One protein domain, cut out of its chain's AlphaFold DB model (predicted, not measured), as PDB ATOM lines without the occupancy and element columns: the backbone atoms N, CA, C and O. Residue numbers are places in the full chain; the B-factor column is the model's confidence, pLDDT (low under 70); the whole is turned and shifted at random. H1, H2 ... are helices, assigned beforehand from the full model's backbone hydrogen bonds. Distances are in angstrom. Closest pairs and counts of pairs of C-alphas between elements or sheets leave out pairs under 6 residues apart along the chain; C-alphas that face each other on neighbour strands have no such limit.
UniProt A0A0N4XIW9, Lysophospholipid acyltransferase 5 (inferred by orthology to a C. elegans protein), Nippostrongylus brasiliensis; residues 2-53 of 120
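This is residues 2 to 53 of the 120 residues of the protein "Lysophospholipid acyltransferase 5 (inferred by orthology to a C. elegans protein)" of Nippostrongylus brasiliensis (UniProt A0A0N4XIW9). Four short helices make a loose, open loop: the chain goes from H1 at one end to H2 and H3 at the other, then folds back to place H4 between H1 and H2. H4 meets H1 near one end, while H2 stands crosswise to H4 without clearly touching it. The printed part has 52 residues with four named helices, H1, H2, H3 and H4 in chain order, and no named strand; its class is all helix. It is only just loose, close to compact, with a radius of gyration of the C-alphas of 12.1 A, and elongated, spanning 34 by 22 by 22 A.

Start at H4, residues 42 to 49, which with H2, residues 21 to 28, is the longest helix at 8 residues. H2 and H4 are close but not clearly touching, about perpendicular at 86 degrees; look at their closest C-alphas, those of Phe 27 and Phe 45, 7.0 A apart. On H1, residues 8 to 13, find Thr 13: its C-alpha is 5.4 A from that of Ser 43, the closest pair where H1 and H4 touch, at a steep tilt of 60 degrees, the same way. H3, residues 31 to 34, is close to H2 but not clearly touching, the closest C-alphas being those of Gly 28 and Thr 34, 6.4 A apart. H3 is apart from H1 and from H4. In H1, H2 and H4 every O i to N i+4 pair is within hydrogen-bond range; H3 is too short for such a pair, and its one O i to N i+3 pair is not within range.

Find C-alpha 42 at (-17.312, 8.570, -44.318); from there H4 runs 10.5 A to C-alpha 49 at (-18.868, -1.640, -42.578). H2 runs 10.4 A from C-alpha 21 to C-alpha 28. H1 begins at C-alpha 8, at (-22.266, 13.403, -59.587), and covers 9.0 A; H3 is four residues long.

Look to Glu 4 and Ile 35 for the two C-alphas farthest apart, 35.1 A. The printed part, residues 2 to 53, has no cut. The link from H2 to H3 is tight, and those from H1 to H2 and from H3 to H4 are short. Mean pLDDT of the printed part is 80.7, with residues 2 to 4 and 32 to 36 under 70.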
ATOM      1  N   PHE A   2     -30.553  20.891 -51.859       60.44
ATOM      2  CA  PHE A   2     -29.070  20.900 -51.951       60.44
ATOM      3  C   PHE A   2     -28.460  19.775 -52.812       60.44
ATOM      4  O   PHE A   2     -27.408  19.968 -53.411       60.44
ATOM      5  N   GLN A   3     -29.130  18.621 -52.927       64.88
ATOM      6  CA  GLN A   3     -28.632  17.453 -53.674       64.88
ATOM      7  C   GLN A   3     -28.652  17.623 -55.202       64.88
ATOM      8  O   GLN A   3     -27.883  16.977 -55.905       64.88
ATOM      9  N   GLU A   4     -29.496  18.505 -55.739       68.00
ATOM     10  CA  GLU A   4     -29.609  18.724 -57.190       68.00
ATOM     11  C   GLU A   4     -28.451  19.561 -57.748       68.00
ATOM     12  O   GLU A   4     -28.059  19.355 -58.891       68.00
ATOM     13  N   LYS A   5     -27.845  20.430 -56.920       77.75
ATOM     14  CA  LYS A   5     -26.687  21.274 -57.275       77.75
ATOM     15  C   LYS A   5     -25.326  20.575 -57.159       77.75
ATOM     16  O   LYS A   5     -24.317  21.146 -57.563       77.75
ATOM     17  N   LEU A   6     -25.273  19.383 -56.572       77.19
ATOM     18  CA  LEU A   6     -24.025  18.647 -56.356       77.19
ATOM     19  C   LEU A   6     -23.549  18.000 -57.664       77.19
ATOM     20  O   LEU A   6     -24.361  17.486 -58.434       77.19
ATOM     21  N   LYS A   7     -22.232  17.977 -57.904       81.75
ATOM     22  CA  LYS A   7     -21.649  17.158 -58.984       81.75
ATOM     23  C   LYS A   7     -21.904  15.673 -58.704       81.75
ATOM     24  O   LYS A   7     -22.049  15.288 -57.544       81.75
ATOM     25  N   GLU A   8     -21.936  14.832 -59.736       77.50
ATOM     26  CA  GLU A   8     -22.266  13.403 -59.587       77.50
ATOM     27  C   GLU A   8     -21.411  12.684 -58.532       77.50
ATOM     28  O   GLU A   8     -21.947  11.942 -57.709       77.50
ATOM     29  N   ASP A   9     -20.110  12.970 -58.476       73.81
ATOM     30  CA  ASP A   9     -19.218  12.386 -57.467       73.81
ATOM     31  C   ASP A   9     -19.543  12.858 -56.049       73.81
ATOM     32  O   ASP A   9     -19.520  12.075 -55.100       73.81
ATOM     33  N   GLN A  10     -19.940  14.122 -55.901       76.62
ATOM     34  CA  GLN A  10     -20.327  14.673 -54.607       76.62
ATOM     35  C   GLN A  10     -21.661  14.100 -54.123       76.62
ATOM     36  O   GLN A  10     -21.839  13.926 -52.920       76.62
ATOM     37  N   LYS A  11     -22.579  13.750 -55.038       78.94
ATOM     38  CA  LYS A  11     -23.823  13.040 -54.693       78.94
ATOM     39  C   LYS A  11     -23.534  11.639 -54.149       78.94
ATOM     40  O   LYS A  11     -24.192  11.211 -53.204       78.94
ATOM     41  N   LYS A  12     -22.531  10.941 -54.699       75.12
ATOM     42  CA  LYS A  12     -22.115   9.601 -54.236       75.12
ATOM     43  C   LYS A  12     -21.488   9.635 -52.838       75.12
ATOM     44  O   LYS A  12     -21.708   8.727 -52.037       75.12
ATOM     45  N   THR A  13     -20.731  10.681 -52.514       77.56
ATOM     46  CA  THR A  13     -20.079  10.827 -51.200       77.56
ATOM     47  C   THR A  13     -20.897  11.618 -50.181       77.56
ATOM     48  O   THR A  13     -20.446  11.778 -49.047       77.56
ATOM     49  N   ALA A  14     -22.067  12.134 -50.561       80.75
ATOM     50  CA  ALA A  14     -22.884  12.966 -49.689       80.75
ATOM     51  C   ALA A  14     -23.394  12.181 -48.474       80.75
ATOM     52  O   ALA A  14     -23.988  11.109 -48.591       80.75
ATOM     53  N   ILE A  15     -23.205  12.765 -47.292       80.25
ATOM     54  CA  ILE A  15     -23.699  12.212 -46.033       80.25
ATOM     55  C   ILE A  15     -25.205  12.488 -45.954       80.25
ATOM     56  O   ILE A  15     -25.631  13.639 -45.901       80.25
ATOM     57  N   LYS A  16     -26.014  11.422 -45.978       81.62
ATOM     58  CA  LYS A  16     -27.488  11.506 -45.947       81.62
ATOM     59  C   LYS A  16     -28.062  11.547 -44.529       81.62
ATOM     60  O   LYS A  16     -29.127  12.109 -44.318       81.62
ATOM     61  N   SER A  17     -27.360  10.943 -43.574       83.38
ATOM     62  CA  SER A  17     -27.753  10.854 -42.167       83.38
ATOM     63  C   SER A  17     -26.580  11.236 -41.265       83.38
ATOM     64  O   SER A  17     -25.444  10.856 -41.577       83.38
ATOM     65  N   PRO A  18     -26.827  11.963 -40.160       86.00
ATOM     66  CA  PRO A  18     -25.768  12.361 -39.240       86.00
ATOM     67  C   PRO A  18     -25.068  11.121 -38.658       86.00
ATOM     68  O   PRO A  18     -25.744  10.130 -38.367       86.00
ATOM     69  N   PRO A  19     -23.730  11.125 -38.531       87.19
ATOM     70  CA  PRO A  19     -23.015  10.029 -37.893       87.19
ATOM     71  C   PRO A  19     -23.257   9.983 -36.391       87.19
ATOM     72  O   PRO A  19     -23.454  11.011 -35.743       87.19
ATOM     73  N   SER A  20     -23.210   8.773 -35.838       89.94
ATOM     74  CA  SER A  20     -23.199   8.582 -34.387       89.94
ATOM     75  C   SER A  20     -21.797   8.816 -33.818       89.94
ATOM     76  O   SER A  20     -20.802   8.675 -34.528       89.94
ATOM     77  N   LEU A  21     -21.705   9.109 -32.516       90.75
ATOM     78  CA  LEU A  21     -20.415   9.268 -31.836       90.75
ATOM     79  C   LEU A  21     -19.524   8.025 -32.005       90.75
ATOM     80  O   LEU A  21     -18.327   8.149 -32.251       90.75
ATOM     81  N   LEU A  22     -20.125   6.833 -31.930       90.81
ATOM     82  CA  LEU A  22     -19.425   5.565 -32.130       90.81
ATOM     83  C   LEU A  22     -18.895   5.432 -33.562       90.81
ATOM     84  O   LEU A  22     -17.763   5.006 -33.760       90.81
ATOM     85  N   GLU A  23     -19.690   5.823 -34.556       88.31
ATOM     86  CA  GLU A  23     -19.285   5.781 -35.960       88.31
ATOM     87  C   GLU A  23     -18.134   6.751 -36.247       88.31
ATOM     88  O   GLU A  23     -17.173   6.395 -36.927       88.31
ATOM     89  N   THR A  24     -18.195   7.963 -35.692       87.62
ATOM     90  CA  THR A  24     -17.114   8.945 -35.811       87.62
ATOM     91  C   THR A  24     -15.836   8.456 -35.136       87.62
ATOM     92  O   THR A  24     -14.761   8.597 -35.716       87.62
ATOM     93  N   ALA A  25     -15.936   7.836 -33.957       88.56
ATOM     94  CA  ALA A  25     -14.787   7.237 -33.283       88.56
ATOM     95  C   ALA A  25     -14.199   6.070 -34.093       88.56
ATOM     96  O   ALA A  25     -12.987   6.013 -34.285       88.56
ATOM     97  N   ALA A  26     -15.043   5.184 -34.629       88.38
ATOM     98  CA  ALA A  26     -14.609   4.063 -35.460       88.38
ATOM     99  C   ALA A  26     -13.928   4.533 -36.754       88.38
ATOM    100  O   ALA A  26     -12.898   3.985 -37.135       88.38
ATOM    101  N   PHE A  27     -14.461   5.573 -37.400       87.00
ATOM    102  CA  PHE A  27     -13.861   6.177 -38.588       87.00
ATOM    103  C   PHE A  27     -12.533   6.880 -38.274       87.00
ATOM    104  O   PHE A  27     -11.566   6.728 -39.018       87.00
ATOM    105  N   GLY A  28     -12.467   7.618 -37.161       85.00
ATOM    106  CA  GLY A  28     -11.267   8.347 -36.744       85.00
ATOM    107  C   GLY A  28     -10.134   7.445 -36.257       85.00
ATOM    108  O   GLY A  28      -8.972   7.764 -36.487       85.00
ATOM    109  N   LEU A  29     -10.458   6.316 -35.620       84.94
ATOM    110  CA  LEU A  29      -9.492   5.339 -35.100       84.94
ATOM    111  C   LEU A  29      -9.193   4.193 -36.077       84.94
ATOM    112  O   LEU A  29      -8.418   3.291 -35.757       84.94
ATOM    113  N   PHE A  30      -9.789   4.208 -37.269       83.31
ATOM    114  CA  PHE A  30      -9.515   3.196 -38.276       83.31
ATOM    115  C   PHE A  30      -8.050   3.275 -38.716       83.31
ATOM    116  O   PHE A  30      -7.588   4.325 -39.152       83.31
ATOM    117  N   TYR A  31      -7.329   2.153 -38.639       72.69
ATOM    118  CA  TYR A  31      -5.875   2.079 -38.840       72.69
ATOM    119  C   TYR A  31      -5.374   2.759 -40.126       72.69
ATOM    120  O   TYR A  31      -4.317   3.384 -40.136       72.69
ATOM    121  N   THR A  32      -6.136   2.684 -41.221       69.00
ATOM    122  CA  THR A  32      -5.728   3.321 -42.485       69.00
ATOM    123  C   THR A  32      -5.961   4.836 -42.510       69.00
ATOM    124  O   THR A  32      -5.391   5.517 -43.357       69.00
ATOM    125  N   GLY A  33      -6.791   5.364 -41.605       63.22
ATOM    126  CA  GLY A  33      -7.090   6.788 -41.452       63.22
ATOM    127  C   GLY A  33      -6.315   7.474 -40.322       63.22
ATOM    128  O   GLY A  33      -6.176   8.693 -40.345       63.22
ATOM    129  N   THR A  34      -5.774   6.735 -39.350       66.88
ATOM    130  CA  THR A  34      -5.071   7.329 -38.197       66.88
ATOM    131  C   THR A  34      -3.659   7.807 -38.525       66.88
ATOM    132  O   THR A  34      -3.239   8.844 -38.024       66.88
ATOM    133  N   ILE A  35      -2.918   7.077 -39.366       68.50
ATOM    134  CA  ILE A  35      -1.485   7.340 -39.601       68.50
ATOM    135  C   ILE A  35      -1.258   8.496 -40.593       68.50
ATOM    136  O   ILE A  35      -0.288   9.236 -40.463       68.50
ATOM    137  N   ALA A  36      -2.153   8.680 -41.568       68.31
ATOM    138  CA  ALA A  36      -2.027   9.692 -42.627       68.31
ATOM    139  C   ALA A  36      -3.248  10.630 -42.731       68.31
ATOM    140  O   ALA A  36      -3.411  11.336 -43.727       68.31
ATOM    141  N   GLY A  37      -4.131  10.613 -41.729       71.19
ATOM    142  CA  GLY A  37      -5.441  11.259 -41.791       71.19
ATOM    143  C   GLY A  37      -6.452  10.488 -42.660       71.19
ATOM    144  O   GLY A  37      -6.095   9.544 -43.371       71.19
ATOM    145  N   PRO A  38      -7.742  10.863 -42.617       71.00
ATOM    146  CA  PRO A  38      -8.790  10.176 -43.362       71.00
ATOM    147  C   PRO A  38      -8.632  10.386 -44.878       71.00
ATOM    148  O   PRO A  38      -9.058  11.393 -45.437       71.00
ATOM    149  N   GLN A  39      -8.041   9.399 -45.557       81.69
ATOM    150  CA  GLN A  39      -7.839   9.382 -47.018       81.69
ATOM    151  C   GLN A  39      -9.094   8.968 -47.812       81.69
ATOM    152  O   GLN A  39      -9.089   8.931 -49.043       81.69
ATOM    153  N   PHE A  40     -10.183   8.611 -47.129       83.62
ATOM    154  CA  PHE A  40     -11.440   8.188 -47.743       83.62
ATOM    155  C   PHE A  40     -12.632   8.798 -47.007       83.62
ATOM    156  O   PHE A  40     -12.547   9.163 -45.840       83.62
ATOM    157  N   THR A  41     -13.758   8.942 -47.704       87.06
ATOM    158  CA  THR A  41     -14.948   9.600 -47.156       87.06
ATOM    159  C   THR A  41     -15.709   8.689 -46.192       87.06
ATOM    160  O   THR A  41     -15.714   7.465 -46.340       87.06
ATOM    161  N   LEU A  42     -16.443   9.293 -45.253       86.44
ATOM    162  CA  LEU A  42     -17.312   8.570 -44.318       86.44
ATOM    163  C   LEU A  42     -18.377   7.715 -45.035       86.44
ATOM    164  O   LEU A  42     -18.692   6.616 -44.596       86.44
ATOM    165  N   SER A  43     -18.890   8.174 -46.184       87.25
ATOM    166  CA  SER A  43     -19.814   7.381 -47.016       87.25
ATOM    167  C   SER A  43     -19.187   6.045 -47.441       87.25
ATOM    168  O   SER A  43     -19.811   4.991 -47.341       87.25
ATOM    169  N   LYS A  44     -17.903   6.064 -47.826       86.62
ATOM    170  CA  LYS A  44     -17.167   4.855 -48.213       86.62
ATOM    171  C   LYS A  44     -16.886   3.940 -47.018       86.62
ATOM    172  O   LYS A  44     -16.945   2.724 -47.171       86.62
ATOM    173  N   PHE A  45     -16.629   4.517 -45.840       88.31
ATOM    174  CA  PHE A  45     -16.518   3.766 -44.586       88.31
ATOM    175  C   PHE A  45     -17.808   3.003 -44.271       88.31
ATOM    176  O   PHE A  45     -17.755   1.803 -44.024       88.31
ATOM    177  N   ARG A  46     -18.968   3.669 -44.362       88.75
ATOM    178  CA  ARG A  46     -20.279   3.034 -44.155       88.75
ATOM    179  C   ARG A  46     -20.492   1.858 -45.094       88.75
ATOM    180  O   ARG A  46     -20.844   0.786 -44.626       88.75
ATOM    181  N   SER A  47     -20.219   2.028 -46.389       88.19
ATOM    182  CA  SER A  47     -20.337   0.924 -47.348       88.19
ATOM    183  C   SER A  47     -19.412  -0.250 -47.036       88.19
ATOM    184  O   SER A  47     -19.774  -1.400 -47.263       88.19
ATOM    185  N   TYR A  48     -18.220   0.014 -46.501       86.88
ATOM    186  CA  TYR A  48     -17.310  -1.043 -46.068       86.88
ATOM    187  C   TYR A  48     -17.845  -1.791 -44.837       86.88
ATOM    188  O   TYR A  48     -17.890  -3.017 -44.847       86.88
ATOM    189  N   VAL A  49     -18.306  -1.063 -43.814       87.25
ATOM    190  CA  VAL A  49     -18.868  -1.640 -42.578       87.25
ATOM    191  C   VAL A  49     -20.172  -2.399 -42.842       87.25
ATOM    192  O   VAL A  49     -20.396  -3.447 -42.245       87.25
ATOM    193  N   ASN A  50     -21.003  -1.907 -43.763       87.31
ATOM    194  CA  ASN A  50     -22.251  -2.556 -44.169       87.31
ATOM    195  C   ASN A  50     -22.034  -3.824 -45.008       87.31
ATOM    196  O   ASN A  50     -22.984  -4.569 -45.227       87.31
ATOM    197  N   GLY A  51     -20.810  -4.075 -45.485       85.19
ATOM    198  CA  GLY A  51     -20.504  -5.253 -46.290       85.19
ATOM    199  C   GLY A  51     -20.834  -5.119 -47.779       85.19
ATOM    200  O   GLY A  51     -20.766  -6.121 -48.483       85.19
ATOM    201  N   ASP A  52     -21.085  -3.909 -48.300       86.69
ATOM    202  CA  ASP A  52     -21.413  -3.659 -49.723       86.69
ATOM    203  C   ASP A  52     -20.322  -4.166 -50.700       86.69
ATOM    204  O   ASP A  52     -20.526  -4.247 -51.911       86.69
ATOM    205  N   TRP A  53     -19.127  -4.462 -50.181       83.06
ATOM    206  CA  TRP A  53     -17.950  -4.899 -50.934       83.06
ATOM    207  C   TRP A  53     -17.659  -6.399 -50.807       83.06
ATOM    208  O   TRP A  53     -16.703  -6.878 -51.429       83.06
TER     209      TRP A  53